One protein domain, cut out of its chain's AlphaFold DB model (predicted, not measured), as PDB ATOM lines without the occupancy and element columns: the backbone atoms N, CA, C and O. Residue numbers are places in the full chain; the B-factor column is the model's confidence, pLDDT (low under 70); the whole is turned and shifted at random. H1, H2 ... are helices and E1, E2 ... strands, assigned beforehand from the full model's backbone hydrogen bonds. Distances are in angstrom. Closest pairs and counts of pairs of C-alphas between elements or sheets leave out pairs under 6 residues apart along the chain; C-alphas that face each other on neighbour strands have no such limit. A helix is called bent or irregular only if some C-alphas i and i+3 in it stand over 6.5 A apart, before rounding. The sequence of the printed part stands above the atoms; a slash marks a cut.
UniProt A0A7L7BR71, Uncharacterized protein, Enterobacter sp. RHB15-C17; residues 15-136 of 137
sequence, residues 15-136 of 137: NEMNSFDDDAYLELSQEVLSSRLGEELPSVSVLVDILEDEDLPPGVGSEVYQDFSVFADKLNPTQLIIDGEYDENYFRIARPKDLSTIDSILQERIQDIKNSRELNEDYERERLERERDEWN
ATOM      1  N   ASN A  15     225.909 145.605 177.770       96.81
ATOM      2  CA  ASN A  15     224.790 146.138 176.988       96.81
ATOM      3  C   ASN A  15     223.432 145.881 177.653       96.81
ATOM      4  O   ASN A  15     222.562 146.746 177.603       96.81
ATOM      5  N   GLU A  16     223.239 144.708 178.262       95.56
ATOM      6  CA  GLU A  16     222.016 144.405 179.016       95.56
ATOM      7  C   GLU A  16     221.929 145.271 180.272       95.56
ATOM      8  O   GLU A  16     220.882 145.855 180.526       95.56
ATOM      9  N   MET A  17     223.040 145.427 180.998       94.88
ATOM     10  CA  MET A  17     223.107 146.311 182.164       94.88
ATOM     11  C   MET A  17     222.779 147.761 181.804       94.88
ATOM     12  O   MET A  17     221.923 148.355 182.449       94.88
ATOM     13  N   ASN A  18     223.353 148.291 180.721       95.06
ATOM     14  CA  ASN A  18     223.030 149.637 180.244       95.06
ATOM     15  C   ASN A  18     221.542 149.769 179.884       95.06
ATOM     16  O   ASN A  18     220.919 150.773 180.207       95.06
ATOM     17  N   SER A  19     220.944 148.746 179.262       95.44
ATOM     18  CA  SER A  19     219.510 148.758 178.958       95.44
ATOM     19  C   SER A  19     218.643 148.746 180.219       95.44
ATOM     20  O   SER A  19     217.562 149.331 180.202       95.44
ATOM     21  N   PHE A  20     219.072 148.064 181.285       95.06
ATOM     22  CA  PHE A  20     218.375 148.082 182.572       95.06
ATOM     23  C   PHE A  20     218.509 149.431 183.273       95.06
ATOM     24  O   PHE A  20     217.540 149.891 183.876       95.06
ATOM     25  N   ASP A  21     219.674 150.065 183.175       93.38
ATOM     26  CA  ASP A  21     219.909 151.389 183.744       93.38
ATOM     27  C   ASP A  21     219.074 152.447 183.014       93.38
ATOM     28  O   ASP A  21     218.357 153.203 183.663       93.38
ATOM     29  N   ASP A  22     219.067 152.444 181.677       93.44
ATOM     30  CA  ASP A  22     218.222 153.334 180.872       93.44
ATOM     31  C   ASP A  22     216.730 153.129 181.188       93.44
ATOM     32  O   ASP A  22     215.983 154.095 181.369       93.44
ATOM     33  N   ASP A  23     216.294 151.869 181.309       93.31
ATOM     34  CA  ASP A  23     214.922 151.530 181.682       93.31
ATOM     35  C   ASP A  23     214.561 152.034 183.080       93.31
ATOM     36  O   ASP A  23     213.421 152.449 183.268       93.31
ATOM     37  N   ALA A  24     215.487 152.031 184.045       89.25
ATOM     38  CA  ALA A  24     215.241 152.431 185.434       89.25
ATOM     39  C   ALA A  24     214.855 153.913 185.595       89.25
ATOM     40  O   ALA A  24     214.156 154.258 186.549       89.25
ATOM     41  N   TYR A  25     215.243 154.775 184.650       86.69
ATOM     42  CA  TYR A  25     214.912 156.207 184.671       86.69
ATOM     43  C   TYR A  25     213.573 156.551 184.012       86.69
ATOM     44  O   TYR A  25     213.120 157.690 184.107       86.69
ATOM     45  N   LEU A  26     212.929 155.598 183.335       86.81
ATOM     46  CA  LEU A  26     211.648 155.843 182.676       86.81
ATOM     47  C   LEU A  26     210.496 155.892 183.687       86.81
ATOM     48  O   LEU A  26     210.409 155.083 184.607       86.81
ATOM     49  N   GLU A  27     209.551 156.800 183.497       83.94
ATOM     50  CA  GLU A  27     208.275 156.694 184.200       83.94
ATOM     51  C   GLU A  27     207.487 155.521 183.616       83.94
ATOM     52  O   GLU A  27     207.373 155.367 182.395       83.94
ATOM     53  N   LEU A  28     206.951 154.665 184.484       84.00
ATOM     54  CA  LEU A  28     206.015 153.645 184.036       84.00
ATOM     55  C   LEU A  28     204.626 154.301 183.936       84.00
ATOM     56  O   LEU A  28     204.291 155.239 184.656       84.00
ATOM     57  N   SER A  29     203.792 153.823 183.021       84.81
ATOM     58  CA  SER A  29     202.362 154.127 183.067       84.81
ATOM     59  C   SER A  29     201.648 153.070 183.909       84.81
ATOM     60  O   SER A  29     202.148 151.957 184.069       84.81
ATOM     61  N   GLN A  30     200.443 153.376 184.394       82.12
ATOM     62  CA  GLN A  30     199.575 152.412 185.091       82.12
ATOM     63  C   GLN A  30     199.391 151.099 184.299       82.12
ATOM     64  O   GLN A  30     199.472 150.003 184.856       82.12
ATOM     65  N   GLU A  31     199.214 151.186 182.976       82.25
ATOM     66  CA  GLU A  31     199.097 150.000 182.116       82.25
ATOM     67  C   GLU A  31     200.381 149.156 182.130       82.25
ATOM     68  O   GLU A  31     200.323 147.930 182.267       82.25
ATOM     69  N   VAL A  32     201.549 149.800 182.048       86.00
ATOM     70  CA  VAL A  32     202.849 149.117 182.047       86.00
ATOM     71  C   VAL A  32     203.177 148.539 183.424       86.00
ATOM     72  O   VAL A  32     203.689 147.419 183.489       86.00
ATOM     73  N   LEU A  33     202.833 149.233 184.512       89.00
ATOM     74  CA  LEU A  33     203.056 148.789 185.889       89.00
ATOM     75  C   LEU A  33     202.499 147.382 186.122       89.00
ATOM     76  O   LEU A  33     203.233 146.485 186.529       89.00
ATOM     77  N   SER A  34     201.229 147.159 185.777       87.62
ATOM     78  CA  SER A  34     200.571 145.856 185.965       87.62
ATOM     79  C   SER A  34     201.315 144.709 185.263       87.62
ATOM     80  O   SER A  34     201.427 143.592 185.776       87.62
ATOM     81  N   SER A  35     201.901 144.997 184.097       91.06
ATOM     82  CA  SER A  35     202.691 144.033 183.334       91.06
ATOM     83  C   SER A  35     204.076 143.780 183.938       91.06
ATOM     84  O   SER A  35     204.643 142.716 183.688       91.06
ATOM     85  N   ARG A  36     204.591 144.700 184.763       93.38
ATOM     86  CA  ARG A  36     205.922 144.672 185.391       93.38
ATOM     87  C   ARG A  36     205.934 144.033 186.776       93.38
ATOM     88  O   ARG A  36     206.915 143.365 187.090       93.38
ATOM     89  N   LEU A  37     204.852 144.158 187.549       93.12
ATOM     90  CA  LEU A  37     204.753 143.607 188.908       93.12
ATOM     91  C   LEU A  37     205.029 142.097 188.931       93.12
ATOM     92  O   LEU A  37     204.334 141.306 188.281       93.12
ATOM     93  N   GLY A  38     206.094 141.721 189.630       93.50
ATOM     94  CA  GLY A  38     206.534 140.348 189.830       93.50
ATOM     95  C   GLY A  38     206.078 139.772 191.158       93.50
ATOM     96  O   GLY A  38     204.967 140.018 191.613       93.50
ATOM     97  N   GLU A  39     206.944 138.951 191.744       92.75
ATOM     98  CA  GLU A  39     206.725 138.403 193.077       92.75
ATOM     99  C   GLU A  39     206.710 139.531 194.113       92.75
ATOM    100  O   GLU A  39     207.569 140.419 194.087       92.75
ATOM    101  N   GLU A  40     205.724 139.476 195.006       93.62
ATOM    102  CA  GLU A  40     205.663 140.339 196.177       93.62
ATOM    103  C   GLU A  40     206.702 139.871 197.199       93.62
ATOM    104  O   GLU A  40     206.753 138.706 197.599       93.62
ATOM    105  N   LEU A  41     207.566 140.798 197.581       90.31
ATOM    106  CA  LEU A  41     208.551 140.664 198.638       90.31
ATOM    107  C   LEU A  41     207.932 141.135 199.965       90.31
ATOM    108  O   LEU A  41     206.848 141.718 199.964       90.31
ATOM    109  N   PRO A  42     208.593 140.896 201.114       88.25
ATOM    110  CA  PRO A  42     208.085 141.374 202.392       88.25
ATOM    111  C   PRO A  42     207.782 142.873 202.356       88.25
ATOM    112  O   PRO A  42     208.648 143.671 201.994       88.25
ATOM    113  N   SER A  43     206.555 143.229 202.740       87.69
ATOM    114  CA  SER A  43     206.143 144.618 202.912       87.69
ATOM    115  C   SER A  43     206.998 145.297 203.976       87.69
ATOM    116  O   SER A  43     207.492 144.657 204.912       87.69
ATOM    117  N   VAL A  44     207.161 146.605 203.833       90.50
ATOM    118  CA  VAL A  44     208.036 147.407 204.682       90.50
ATOM    119  C   VAL A  44     207.251 148.568 205.263       90.50
ATOM    120  O   VAL A  44     206.562 149.268 204.530       90.50
ATOM    121  N   SER A  45     207.388 148.774 206.571       90.19
ATOM    122  CA  SER A  45     206.796 149.912 207.274       90.19
ATOM    123  C   SER A  45     207.849 150.997 207.475       90.19
ATOM    124  O   SER A  45     208.945 150.706 207.958       90.19
ATOM    125  N   VAL A  46     207.535 152.229 207.086       89.94
ATOM    126  CA  VAL A  46     208.460 153.374 207.080       89.94
ATOM    127  C   VAL A  46     207.826 154.540 207.829       89.94
ATOM    128  O   VAL A  46     206.626 154.774 207.701       89.94
ATOM    129  N   LEU A  47     208.618 155.281 208.606       89.81
ATOM    130  CA  LEU A  47     208.165 156.496 209.283       89.81
ATOM    131  C   LEU A  47     207.998 157.616 208.249       89.81
ATOM    132  O   LEU A  47     208.984 158.040 207.644       89.81
ATOM    133  N   VAL A  48     206.774 158.101 208.052       87.94
ATOM    134  CA  VAL A  48     206.470 159.153 207.064       87.94
ATOM    135  C   VAL A  48     206.272 160.521 207.704       87.94
ATOM    136  O   VAL A  48     206.524 161.550 207.068       87.94
ATOM    137  N   ASP A  49     205.852 160.545 208.969       86.25
ATOM    138  CA  ASP A  49     205.637 161.794 209.684       86.25
ATOM    139  C   ASP A  49     205.755 161.659 211.201       86.25
ATOM    140  O   ASP A  49     205.637 160.567 211.762       86.25
ATOM    141  N   ILE A  50     205.982 162.794 211.859       85.38
ATOM    142  CA  ILE A  50     205.949 162.912 213.317       85.38
ATOM    143  C   ILE A  50     204.992 164.051 213.657       85.38
ATOM    144  O   ILE A  50     205.294 165.213 213.398       85.38
ATOM    145  N   LEU A  51     203.845 163.707 214.234       83.62
ATOM    146  CA  LEU A  51     202.841 164.666 214.678       83.62
ATOM    147  C   LEU A  51     203.294 165.352 215.968       83.62
ATOM    148  O   LEU A  51     203.882 164.720 216.849       83.62
ATOM    149  N   GLU A  52     203.002 166.642 216.101       78.44
ATOM    150  CA  GLU A  52     203.258 167.367 217.343       78.44
ATOM    151  C   GLU A  52     202.227 166.971 218.417       78.44
ATOM    152  O   GLU A  52     201.067 166.681 218.119       78.44
ATOM    153  N   ASP A  53     202.646 166.959 219.689       68.94
ATOM    154  CA  ASP A  53     201.833 166.511 220.839       68.94
ATOM    155  C   ASP A  53     200.481 167.245 220.966       68.94
ATOM    156  O   ASP A  53     199.550 166.726 221.583       68.94
ATOM    157  N   GLU A  54     200.357 168.450 220.400       68.06
ATOM    158  CA  GLU A  54     199.117 169.233 220.432       68.06
ATOM    159  C   GLU A  54     197.999 168.628 219.562       68.06
ATOM    160  O   GLU A  54     196.819 168.839 219.861       68.06
ATOM    161  N   ASP A  55     198.346 167.820 218.554       69.62
ATOM    162  CA  ASP A  55     197.404 167.211 217.606       69.62
ATOM    163  C   ASP A  55     196.983 165.777 217.990       69.62
ATOM    164  O   ASP A  55     196.115 165.176 217.344       69.62
ATOM    165  N   LEU A  56     197.559 165.207 219.058       73.12
ATOM    166  CA  LEU A  56     197.392 163.795 219.411       73.12
ATOM    167  C   LEU A  56     196.459 163.569 220.612       73.12
ATOM    168  O   LEU A  56     196.574 164.218 221.654       73.12
ATOM    169  N   PRO A  57     195.555 162.573 220.541       78.62
ATOM    170  CA  PRO A  57     194.834 162.108 221.714       78.62
ATOM    171  C   PRO A  57     195.795 161.553 222.782       78.62
ATOM    172  O   PRO A  57     196.808 160.936 222.444       78.62
ATOM    173  N   PRO A  58     195.455 161.656 224.081       76.44
ATOM    174  CA  PRO A  58     196.308 161.143 225.146       76.44
ATOM    175  C   PRO A  58     196.589 159.643 224.975       76.44
ATOM    176  O   PRO A  58     195.662 158.832 224.953       76.44
ATOM    177  N   GLY A  59     197.871 159.276 224.913       74.56
ATOM    178  CA  GLY A  59     198.319 157.884 224.793       74.56
ATOM    179  C   GLY A  59     198.491 157.370 223.360       74.56
ATOM    180  O   GLY A  59     198.796 156.189 223.196       74.56
ATOM    181  N   VAL A  60     198.317 158.220 222.345       76.25
ATOM    182  CA  VAL A  60     198.679 157.920 220.950       76.25
ATOM    183  C   VAL A  60     200.121 158.372 220.707       76.25
ATOM    184  O   VAL A  60     200.511 159.445 221.156       76.25
ATOM    185  N   GLY A  61     200.927 157.530 220.054       77.62
ATOM    186  CA  GLY A  61     202.295 157.887 219.675       77.62
ATOM    187  C   GLY A  61     202.315 158.933 218.559       77.62
ATOM    188  O   GLY A  61     201.416 158.955 217.724       77.62
ATOM    189  N   SER A  62     203.345 159.775 218.542       86.31
ATOM    190  CA  SER A  62     203.532 160.833 217.540       86.31
ATOM    191  C   SER A  62     204.009 160.340 216.182       86.31
ATOM    192  O   SER A  62     203.913 161.057 215.196       86.31
ATOM    193  N   GLU A  63     204.527 159.122 216.120       89.31
ATOM    194  CA  GLU A  63     205.117 158.551 214.919       89.31
ATOM    195  C   GLU A  63     204.043 157.957 214.000       89.31
ATOM    196  O   GLU A  63     203.300 157.050 214.388       89.31
ATOM    197  N   VAL A  64     203.989 158.449 212.762       88.38
ATOM    198  CA  VAL A  64     203.091 157.957 211.716       88.38
ATOM    199  C   VAL A  64     203.888 157.074 210.769       88.38
ATOM    200  O   VAL A  64     204.736 157.552 210.015       88.38
ATOM    201  N   TYR A  65     203.598 155.777 210.807       89.19
ATOM    202  CA  TYR A  65     204.195 154.793 209.911       89.19
ATOM    203  C   TYR A  65     203.256 154.466 208.755       89.19
ATOM    204  O   TYR A  65     202.034 154.448 208.920       89.19
ATOM    205  N   GLN A  66     203.843 154.163 207.603       89.50
ATOM    206  CA  GLN A  66     203.133 153.709 206.421       89.50
ATOM    207  C   GLN A  66     203.733 152.417 205.884       89.50
ATOM    208  O   GLN A  66     204.952 152.288 205.765       89.50
ATOM    209  N   ASP A  67     202.852 151.487 205.527       91.12
ATOM    210  CA  ASP A  67     203.223 150.218 204.922       91.12
ATOM    211  C   ASP A  67     203.307 150.347 203.398       91.12
ATOM    212  O   ASP A  67     202.401 150.867 202.743       91.12
ATOM    213  N   PHE A  68     204.393 149.824 202.840       91.62
ATOM    214  CA  PHE A  68     204.655 149.747 201.412       91.62
ATOM    215  C   PHE A  68     204.758 148.286 200.981       91.62
ATOM    216  O   PHE A  68     205.498 147.494 201.579       91.62
ATOM    217  N   SER A  69     204.058 147.933 199.906       93.00
ATOM    218  CA  SER A  69     204.264 146.672 199.204       93.00
ATOM    219  C   SER A  69     205.467 146.789 198.276       93.00
ATOM    220  O   SER A  69     205.654 147.775 197.560       93.00
ATOM    221  N   VAL A  70     206.304 145.756 198.292       94.50
ATOM    222  CA  VAL A  70     207.550 145.710 197.529       94.50
ATOM    223  C   VAL A  70     207.440 144.587 196.515       94.50
ATOM    224  O   VAL A  70     207.219 143.439 196.879       94.50
ATOM    225  N   PHE A  71     207.647 144.886 195.241       95.38
ATOM    226  CA  PHE A  71     207.559 143.908 194.164       95.38
ATOM    227  C   PHE A  71     208.870 143.837 193.393       95.38
ATOM    228  O   PHE A  71     209.512 144.853 193.120       95.38
ATOM    229  N   ALA A  72     209.266 142.635 192.983       94.94
ATOM    230  CA  ALA A  72     210.316 142.496 191.980       94.94
ATOM    231  C   ALA A  72     209.821 143.011 190.615       94.94
ATOM    232  O   ALA A  72     208.695 142.706 190.217       94.94
ATOM    233  N   ASP A  73     210.654 143.735 189.863       95.50
ATOM    234  CA  ASP A  73     210.343 144.062 188.465       95.50
ATOM    235  C   ASP A  73     210.678 142.854 187.568       95.50
ATOM    236  O   ASP A  73     211.820 142.391 187.494       95.50
ATOM    237  N   LYS A  74     209.664 142.318 186.875       93.94
ATOM    238  CA  LYS A  74     209.813 141.148 185.986       93.94
ATOM    239  C   LYS A  74     210.700 141.411 184.774       93.94
ATOM    240  O   LYS A  74     211.249 140.459 184.223       93.94
ATOM    241  N   LEU A  75     210.766 142.656 184.313       93.50
ATOM    242  CA  LEU A  75     211.493 143.034 183.101       93.50
ATOM    243  C   LEU A  75     212.820 143.726 183.415       93.50
ATOM    244  O   LEU A  75     213.675 143.800 182.535       93.50
ATOM    245  N   ASN A  76     213.012 144.173 184.658       94.31
ATOM    246  CA  ASN A  76     214.253 144.780 185.110       94.31
ATOM    247  C   ASN A  76     214.732 144.169 186.445       94.31
ATOM    248  O   ASN A  76     214.346 144.624 187.521       94.31
ATOM    249  N   PRO A  77     215.612 143.152 186.415       91.88
ATOM    250  CA  PRO A  77     216.015 142.427 187.620       91.88
ATOM    251  C   PRO A  77     216.840 143.268 188.608       91.88
ATOM    252  O   PRO A  77     217.073 142.812 189.734       91.88
ATOM    253  N   THR A  78     217.295 144.461 188.202       93.31
ATOM    254  CA  THR A  78     218.073 145.389 189.032       93.31
ATOM    255  C   THR A  78     217.195 146.362 189.815       93.31
ATOM    256  O   THR A  78     217.728 147.120 190.621       93.31
ATOM    257  N   GLN A  79     215.873 146.330 189.626       94.88
ATOM    258  CA  GLN A  79     214.931 147.260 190.246       94.88
ATOM    259  C   GLN A  79     213.870 146.533 191.079       94.88
ATOM    260  O   GLN A  79     213.521 145.373 190.838       94.88
ATOM    261  N   LEU A  80     213.349 147.252 192.067       94.88
ATOM    262  CA  LEU A  80     212.138 146.920 192.804       94.88
ATOM    263  C   LEU A  80     211.096 148.004 192.547       94.88
ATOM    264  O   LEU A  80     211.435 149.176 192.385       94.88
ATOM    265  N   ILE A  81     209.834 147.596 192.523       94.25
ATOM    266  CA  ILE A  81     208.677 148.478 192.416       94.25
ATOM    267  C   ILE A  81     208.057 148.581 193.801       94.25
ATOM    268  O   ILE A  81     207.781 147.566 194.437       94.25
ATOM    269  N   ILE A  82     207.862 149.808 194.253       92.75
ATOM    270  CA  ILE A  82     207.328 150.142 195.563       92.75
ATOM    271  C   ILE A  82     205.954 150.733 195.350       92.75
ATOM    272  O   ILE A  82     205.819 151.715 194.622       92.75
ATOM    273  N   ASP A  83     204.963 150.113 195.967       89.69
ATOM    274  CA  ASP A  83     203.576 150.540 195.918       89.69
ATOM    275  C   ASP A  83     203.099 150.848 197.335       89.69
ATOM    276  O   ASP A  83     203.334 150.077 198.267       89.69
ATOM    277  N   GLY A  84     202.455 151.990 197.511       83.38
ATOM    278  CA  GLY A  84     201.949 152.427 198.801       83.38
ATOM    279  C   GLY A  84     201.085 153.663 198.642       83.38
ATOM    280  O   GLY A  84     201.219 154.418 197.683       83.38
ATOM    281  N   GLU A  85     200.205 153.897 199.608       69.19
ATOM    282  CA  GLU A  85     199.334 155.079 199.637       69.19
ATOM    283  C   GLU A  85     200.103 156.363 200.016       69.19
ATOM    284  O   GLU A  85     199.563 157.248 200.677       69.19
ATOM    285  N   TYR A  86     201.400 156.445 199.712       66.25
ATOM    286  CA  TYR A  86     202.162 157.677 199.832       66.25
ATOM    287  C   TYR A  86     202.078 158.331 198.464       66.25
ATOM    288  O   TYR A  86     202.655 157.839 197.497       66.25
ATOM    289  N   ASP A  87     201.335 159.430 198.377       63.06
ATOM    290  CA  ASP A  87     201.326 160.282 197.187       63.06
ATOM    291  C   ASP A  87     200.665 159.749 195.911       63.06
ATOM    292  O   ASP A  87     201.049 160.125 194.800       63.06
ATOM    293  N   GLU A  88     199.661 158.883 196.057       59.34
ATOM    294  CA  GLU A  88     198.881 158.302 194.947       59.34
ATOM    295  C   GLU A  88     199.729 157.591 193.864       59.34
ATOM    296  O   GLU A  88     199.219 157.283 192.784       59.34
ATOM    297  N   ASN A  89     201.011 157.305 194.126       73.00
ATOM    298  CA  ASN A  89     201.945 156.811 193.120       73.00
ATOM    299  C   ASN A  89     202.888 155.736 193.661       73.00
ATOM    300  O   ASN A  89     203.341 155.758 194.799       73.00
ATOM    301  N   TYR A  90     203.250 154.828 192.764       86.12
ATOM    302  CA  TYR A  90     204.342 153.889 192.948       86.12
ATOM    303  C   TYR A  90     205.657 154.530 192.493       86.12
ATOM    304  O   TYR A  90     205.683 155.472 191.695       86.12
ATOM    305  N   PHE A  91     206.774 153.968 192.930       88.56
ATOM    306  CA  PHE A  91     208.094 154.357 192.445       88.56
ATOM    307  C   PHE A  91     209.020 153.150 192.360       88.56
ATOM    308  O   PHE A  91     208.686 152.048 192.791       88.56
ATOM    309  N   ARG A  92     210.192 153.347 191.759       91.12
ATOM    310  CA  ARG A  92     211.221 152.311 191.676       91.12
ATOM    311  C   ARG A  92     212.421 152.658 192.531       91.12
ATOM    312  O   ARG A  92     212.779 153.829 192.663       91.12
ATOM    313  N   ILE A  93     213.039 151.623 193.082       92.50
ATOM    314  CA  ILE A  93     214.340 151.698 193.744       92.50
ATOM    315  C   ILE A  93     215.262 150.626 193.179       92.50
ATOM    316  O   ILE A  93     214.812 149.554 192.766       92.50
ATOM    317  N   ALA A  94     216.567 150.880 193.232       92.62
ATOM    318  CA  ALA A  94     217.550 149.858 192.922       92.62
ATOM    319  C   ALA A  94     217.402 148.680 193.893       92.62
ATOM    320  O   ALA A  94     217.312 148.853 195.111       92.62
ATOM    321  N   ARG A  95     217.405 147.465 193.351       92.94
ATOM    322  CA  ARG A  95     217.330 146.239 194.135       92.94
ATOM    323  C   ARG A  95     218.611 146.084 194.960       92.94
ATOM    324  O   ARG A  95     219.690 145.931 194.377       92.94
ATOM    325  N   PRO A  96     218.528 146.062 196.301       92.81
ATOM    326  CA  PRO A  96     219.707 145.861 197.119       92.81
ATOM    327  C   PRO A  96     220.202 144.420 197.008       92.81
ATOM    328  O   PRO A  96     219.444 143.481 196.753       92.81
ATOM    329  N   LYS A  97     221.504 144.234 197.244       89.38
ATOM    330  CA  LYS A  97     222.107 142.895 197.336       89.38
ATOM    331  C   LYS A  97     221.576 142.110 198.536       89.38
ATOM    332  O   LYS A  97     221.524 140.885 198.482       89.38
ATOM    333  N   ASP A  98     221.210 142.822 199.595       90.56
ATOM    334  CA  ASP A  98     220.618 142.289 200.811       90.56
ATOM    335  C   ASP A  98     219.217 142.883 200.978       90.56
ATOM    336  O   ASP A  98     219.061 144.092 201.117       90.56
ATOM    337  N   LEU A  99     218.185 142.040 200.934       88.50
ATOM    338  CA  LEU A  99     216.799 142.499 201.045       88.50
ATOM    339  C   LEU A  99     216.453 142.981 202.461       88.50
ATOM    340  O   LEU A  99     215.447 143.661 202.633       88.50
ATOM    341  N   SER A 100     217.276 142.673 203.468       89.62
ATOM    342  CA  SER A 100     217.059 143.175 204.828       89.62
ATOM    343  C   SER A 100     217.298 144.679 204.973       89.62
ATOM    344  O   SER A 100     216.920 145.230 205.995       89.62
ATOM    345  N   THR A 101     217.877 145.343 203.963       92.12
ATOM    346  CA  THR A 101     218.148 146.791 203.982       92.12
ATOM    347  C   THR A 101     217.103 147.622 203.236       92.12
ATOM    348  O   THR A 101     217.321 148.814 203.015       92.12
ATOM    349  N   ILE A 102     216.018 147.007 202.748       92.25
ATOM    350  CA  ILE A 102     214.985 147.723 201.982       92.25
ATOM    351  C   ILE A 102     214.328 148.803 202.848       92.25
ATOM    352  O   ILE A 102     214.076 149.892 202.350       92.25
ATOM    353  N   ASP A 103     214.122 148.532 204.136       91.25
ATOM    354  CA  ASP A 103     213.597 149.481 205.123       91.25
ATOM    355  C   ASP A 103     214.363 150.802 205.152       91.25
ATOM    356  O   ASP A 103     213.783 151.874 204.999       91.25
ATOM    357  N   SER A 104     215.683 150.716 205.248       91.75
ATOM    358  CA  SER A 104     216.572 151.864 205.345       91.75
ATOM    359  C   SER A 104     216.606 152.644 204.029       91.75
ATOM    360  O   SER A 104     216.571 153.871 204.037       91.75
ATOM    361  N   ILE A 105     216.617 151.933 202.894       92.88
ATOM    362  CA  ILE A 105     216.599 152.545 201.556       92.88
ATOM    363  C   ILE A 105     215.270 153.264 201.308       92.88
ATOM    364  O   ILE A 105     215.261 154.375 200.779       92.88
ATOM    365  N   LEU A 106     214.147 152.649 201.685       91.19
ATOM    366  CA  LEU A 106     212.837 153.278 201.558       91.19
ATOM    367  C   LEU A 106     212.709 154.485 202.482       91.19
ATOM    368  O   LEU A 106     212.235 155.521 202.030       91.19
ATOM    369  N   GLN A 107     213.191 154.398 203.721       91.75
ATOM    370  CA  GLN A 107     213.196 155.528 204.650       91.75
ATOM    371  C   GLN A 107     213.955 156.737 204.086       91.75
ATOM    372  O   GLN A 107     213.436 157.853 204.124       91.75
ATOM    373  N   GLU A 108     215.149 156.523 203.525       92.25
ATOM    374  CA  GLU A 108     215.927 157.580 202.863       92.25
ATOM    375  C   GLU A 108     215.173 158.145 201.652       92.25
ATOM    376  O   GLU A 108     215.009 159.358 201.524       92.25
ATOM    377  N   ARG A 109     214.623 157.269 200.804       90.19
ATOM    378  CA  ARG A 109     213.912 157.682 199.592       90.19
ATOM    379  C   ARG A 109     212.655 158.499 199.886       90.19
ATOM    380  O   ARG A 109     212.401 159.481 199.190       90.19
ATOM    381  N   ILE A 110     211.869 158.105 200.883       89.12
ATOM    382  CA  ILE A 110     210.677 158.850 201.301       89.12
ATOM    383  C   ILE A 110     211.077 160.224 201.846       89.12
ATOM    384  O   ILE A 110     210.463 161.226 201.479       89.12
ATOM    385  N   GLN A 111     212.150 160.300 202.637       89.06
ATOM    386  CA  GLN A 111     212.651 161.581 203.130       89.06
ATOM    387  C   GLN A 111     213.126 162.493 201.988       89.06
ATOM    388  O   GLN A 111     212.826 163.686 201.999       89.06
ATOM    389  N   ASP A 112     213.810 161.951 200.979       89.62
ATOM    390  CA  ASP A 112     214.220 162.710 199.791       89.62
ATOM    391  C   ASP A 112     213.020 163.273 199.022       89.62
ATOM    392  O   ASP A 112     213.050 164.424 198.573       89.62
ATOM    393  N   ILE A 113     211.955 162.475 198.876       86.75
ATOM    394  CA  ILE A 113     210.707 162.903 198.230       86.75
ATOM    395  C   ILE A 113     210.064 164.037 199.035       86.75
ATOM    396  O   ILE A 113     209.722 165.068 198.450       86.75
ATOM    397  N   LYS A 114     209.963 163.889 200.362       87.12
ATOM    398  CA  LYS A 114     209.419 164.914 201.267       87.12
ATOM    399  C   LYS A 114     210.208 166.224 201.172       87.12
ATOM    400  O   LYS A 114     209.635 167.263 200.858       87.12
ATOM    401  N   ASN A 115     211.532 166.158 201.309       88.44
ATOM    402  CA  ASN A 115     212.415 167.327 201.234       88.44
ATOM    403  C   ASN A 115     212.321 168.041 199.876       88.44
ATOM    404  O   ASN A 115     212.318 169.270 199.805       88.44
ATOM    405  N   SER A 116     212.249 167.278 198.780       87.62
ATOM    406  CA  SER A 116     212.140 167.845 197.429       87.62
ATOM    407  C   SER A 116     210.826 168.602 197.231       87.62
ATOM    408  O   SER A 116     210.792 169.600 196.510       87.62
ATOM    409  N   ARG A 117     209.748 168.141 197.871       86.31
ATOM    410  CA  ARG A 117     208.433 168.789 197.828       86.31
ATOM    411  C   ARG A 117     208.395 170.067 198.629       86.31
ATOM    412  O   ARG A 117     208.009 171.084 198.069       86.31
ATOM    413  N   GLU A 118     208.850 170.017 199.877       88.25
ATOM    414  CA  GLU A 118     208.948 171.201 200.738       88.25
ATOM    415  C   GLU A 118     209.736 172.311 200.027       88.25
ATOM    416  O   GLU A 118     209.266 173.441 199.907       88.25
ATOM    417  N   LEU A 119     210.874 171.956 199.417       89.62
ATOM    418  CA  LEU A 119     211.672 172.896 198.634       89.62
ATOM    419  C   LEU A 119     210.903 173.472 197.429       89.62
ATOM    420  O   LEU A 119     210.996 174.667 197.151       89.62
ATOM    421  N   ASN A 120     210.166 172.639 196.691       89.06
ATOM    422  CA  ASN A 120     209.397 173.083 195.527       89.06
ATOM    423  C   ASN A 120     208.221 173.994 195.921       89.06
ATOM    424  O   ASN A 120     207.970 174.997 195.256       89.06
ATOM    425  N   GLU A 121     207.525 173.678 197.013       89.62
ATOM    426  CA  GLU A 121     206.444 174.503 197.564       89.62
ATOM    427  C   GLU A 121     206.948 175.871 198.028       89.62
ATOM    428  O   GLU A 121     206.296 176.886 197.763       89.62
ATOM    429  N   ASP A 122     208.122 175.917 198.661       91.12
ATOM    430  CA  ASP A 122     208.766 177.167 199.058       91.12
ATOM    431  C   ASP A 122     209.131 178.023 197.834       91.12
ATOM    432  O   ASP A 122     208.811 179.215 197.796       91.12
ATOM    433  N   TYR A 123     209.712 177.425 196.785       89.44
ATOM    434  CA  TYR A 123     210.010 178.140 195.536       89.44
ATOM    435  C   TYR A 123     208.755 178.685 194.843       89.44
ATOM    436  O   TYR A 123     208.754 179.826 194.370       89.44
ATOM    437  N   GLU A 124     207.689 177.886 194.766       90.88
ATOM    438  CA  GLU A 124     206.411 178.302 194.183       90.88
ATOM    439  C   GLU A 124     205.777 179.443 194.988       90.88
ATOM    440  O   GLU A 124     205.311 180.428 194.406       90.88
ATOM    441  N   ARG A 125     205.827 179.368 196.324       90.81
ATOM    442  CA  ARG A 125     205.345 180.431 197.213       90.81
ATOM    443  C   ARG A 125     206.104 181.732 196.982       90.81
ATOM    444  O   ARG A 125     205.471 182.761 196.752       90.81
ATOM    445  N   GLU A 126     207.435 181.687 196.967       90.38
ATOM    446  CA  GLU A 126     208.256 182.867 196.683       90.38
ATOM    447  C   GLU A 126     207.972 183.454 195.293       90.38
ATOM    448  O   GLU A 126     207.944 184.676 195.131       90.38
ATOM    449  N   ARG A 127     207.767 182.608 194.272       92.44
ATOM    450  CA  ARG A 127     207.433 183.076 192.918       92.44
ATOM    451  C   ARG A 127     206.102 183.822 192.908       92.44
ATOM    452  O   ARG A 127     206.043 184.931 192.382       92.44
ATOM    453  N   LEU A 128     205.067 183.242 193.517       91.50
ATOM    454  CA  LEU A 128     203.734 183.846 193.599       91.50
ATOM    455  C   LEU A 128     203.738 185.156 194.397       91.50
ATOM    456  O   LEU A 128     203.005 186.083 194.054       91.50
ATOM    457  N   GLU A 129     204.558 185.259 195.445       89.88
ATOM    458  CA  GLU A 129     204.720 186.507 196.196       89.88
ATOM    459  C   GLU A 129     205.359 187.607 195.345       89.88
ATOM    460  O   GLU A 129     204.827 188.715 195.311       89.88
ATOM    461  N   ARG A 130     206.422 187.295 194.588       87.19
ATOM    462  CA  ARG A 130     207.041 188.257 193.659       87.19
ATOM    463  C   ARG A 130     206.070 188.709 192.567       87.19
ATOM    464  O   ARG A 130     205.939 189.905 192.338       87.19
ATOM    465  N   GLU A 131     205.357 187.775 191.935       87.06
ATOM    466  CA  GLU A 131     204.360 188.090 190.898       87.06
ATOM    467  C   GLU A 131     203.224 188.973 191.439       87.06
ATOM    468  O   GLU A 131     202.742 189.870 190.745       87.06
ATOM    469  N   ARG A 132     202.797 188.742 192.688       83.56
ATOM    470  CA  ARG A 132     201.782 189.561 193.361       83.56
ATOM    471  C   ARG A 132     202.291 190.970 193.649       83.56
ATOM    472  O   ARG A 132     201.527 191.920 193.489       83.56
ATOM    473  N   ASP A 133     203.531 191.107 194.099       85.81
ATOM    474  CA  ASP A 133     204.116 192.410 194.417       85.81
ATOM    475  C   ASP A 133     204.344 193.234 193.135       85.81
ATOM    476  O   ASP A 133     204.007 194.414 193.111       85.81
ATOM    477  N   GLU A 134     204.759 192.599 192.032       81.38
ATOM    478  CA  GLU A 134     204.863 193.228 190.702       81.38
ATOM    479  C   GLU A 134     203.511 193.675 190.114       81.38
ATOM    480  O   GLU A 134     203.463 194.610 189.320       81.38
ATOM    481  N   TRP A 135     202.404 193.019 190.481       68.38
ATOM    482  CA  TRP A 135     201.050 193.408 190.055       68.38
ATOM    483  C   TRP A 135     200.438 194.547 190.879       68.38
ATOM    484  O   TRP A 135     199.422 195.115 190.468       68.38
ATOM    485  N   ASN A 136     201.001 194.835 192.055       68.00
ATOM    486  CA  ASN A 136     200.497 195.849 192.983       68.00
ATOM    487  C   ASN A 136     201.283 197.176 192.932       68.00
ATOM    488  O   ASN A 136     200.863 198.125 193.601       68.00
TER     489      ASN A 136
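What this domain is: This is residues 15 to 136 of the 137 residues of an uncharacterized protein of Enterobacter sp. RHB15-C17 (UniProt A0A7L7BR71). A long twisted hairpin, E1 and E2, is widened at one end by the short strands E3 and E4, and the first part of a very long helix, H3, packs on one face of this sheet, mainly on E1. The rest of H3, residues 115 to 136, sticks out as a bare arm, the loop of residues 55 to 60 sticks out from the tip of the hairpin, and two short helices, H1 and H2, only graze the sheet. The printed part has 122 residues with three named helices and four named strands, in the order H1 H2 E1 E2 E3 E4 H3; the sheet runs E1 E2 E3 E4, antiparallel throughout, and the class is mixed, helices and strands. The whole is loose, with a radius of gyration of the C-alphas of 18.7 A, and flat, spanning 56 by 47 by 25 A.

How they stand to each other: H1, residues 15 to 24, and H2, residues 30 to 36, are apart. E1, residues 37 to 50, bends by 88 degrees at residue 40. It forms a hairpin with E2, residues 63 to 73, where N 44 and O 68 are 2.9 A apart, within hydrogen-bond range. E2 forms a hairpin with E3, residues 79 to 83, with N 71 and O 81 at 2.8 A. E3 forms a hairpin with E4, residues 91 to 94, with N 80 and O 93 at 2.8 A. The four strands make a meander, each the antiparallel neighbour of the one before, in a strongly twisted sheet. The closest C-alphas of H1 and E3 are those of Ala 24 and Gln 79, 7.1 A apart; those of H2 and E2 are Arg 36 and Asp 73, 5.4 A. H3, residues 99 to 136, is on one face of the sheet, giving two layers, helix and sheet; its closest C-alphas to E1 are those of Gln 107 and Val 46, 5.7 A. H3 is apart from H1 and H2. In H1 every O i to N i+4 pair is within hydrogen-bond range; in H2 2 of 3 are, in H3 32 of 34.

Where its parts are: H1 begins at C-alpha 15, (224.790, 146.138, 176.988). E1 is 31.1 A long and E2 30.6 A; E3 is 13.1 A and E4 10.5 A. H3 is 56.4 A long and ends at C-alpha 136, (200.497, 195.849, 192.983); it is irregular, with C-alphas 100 and 103 7.2 A apart.

The domain as a whole: The C-alphas farthest apart, those of Asn 15 and Pro 58, are 57.9 A apart. The printed part has no cut. The link from E1 to E2, 12 residues, is long. The mean pLDDT of the printed part is 87.5; residues 53 to 55, 85 to 88 and 135 to 136 are under 70.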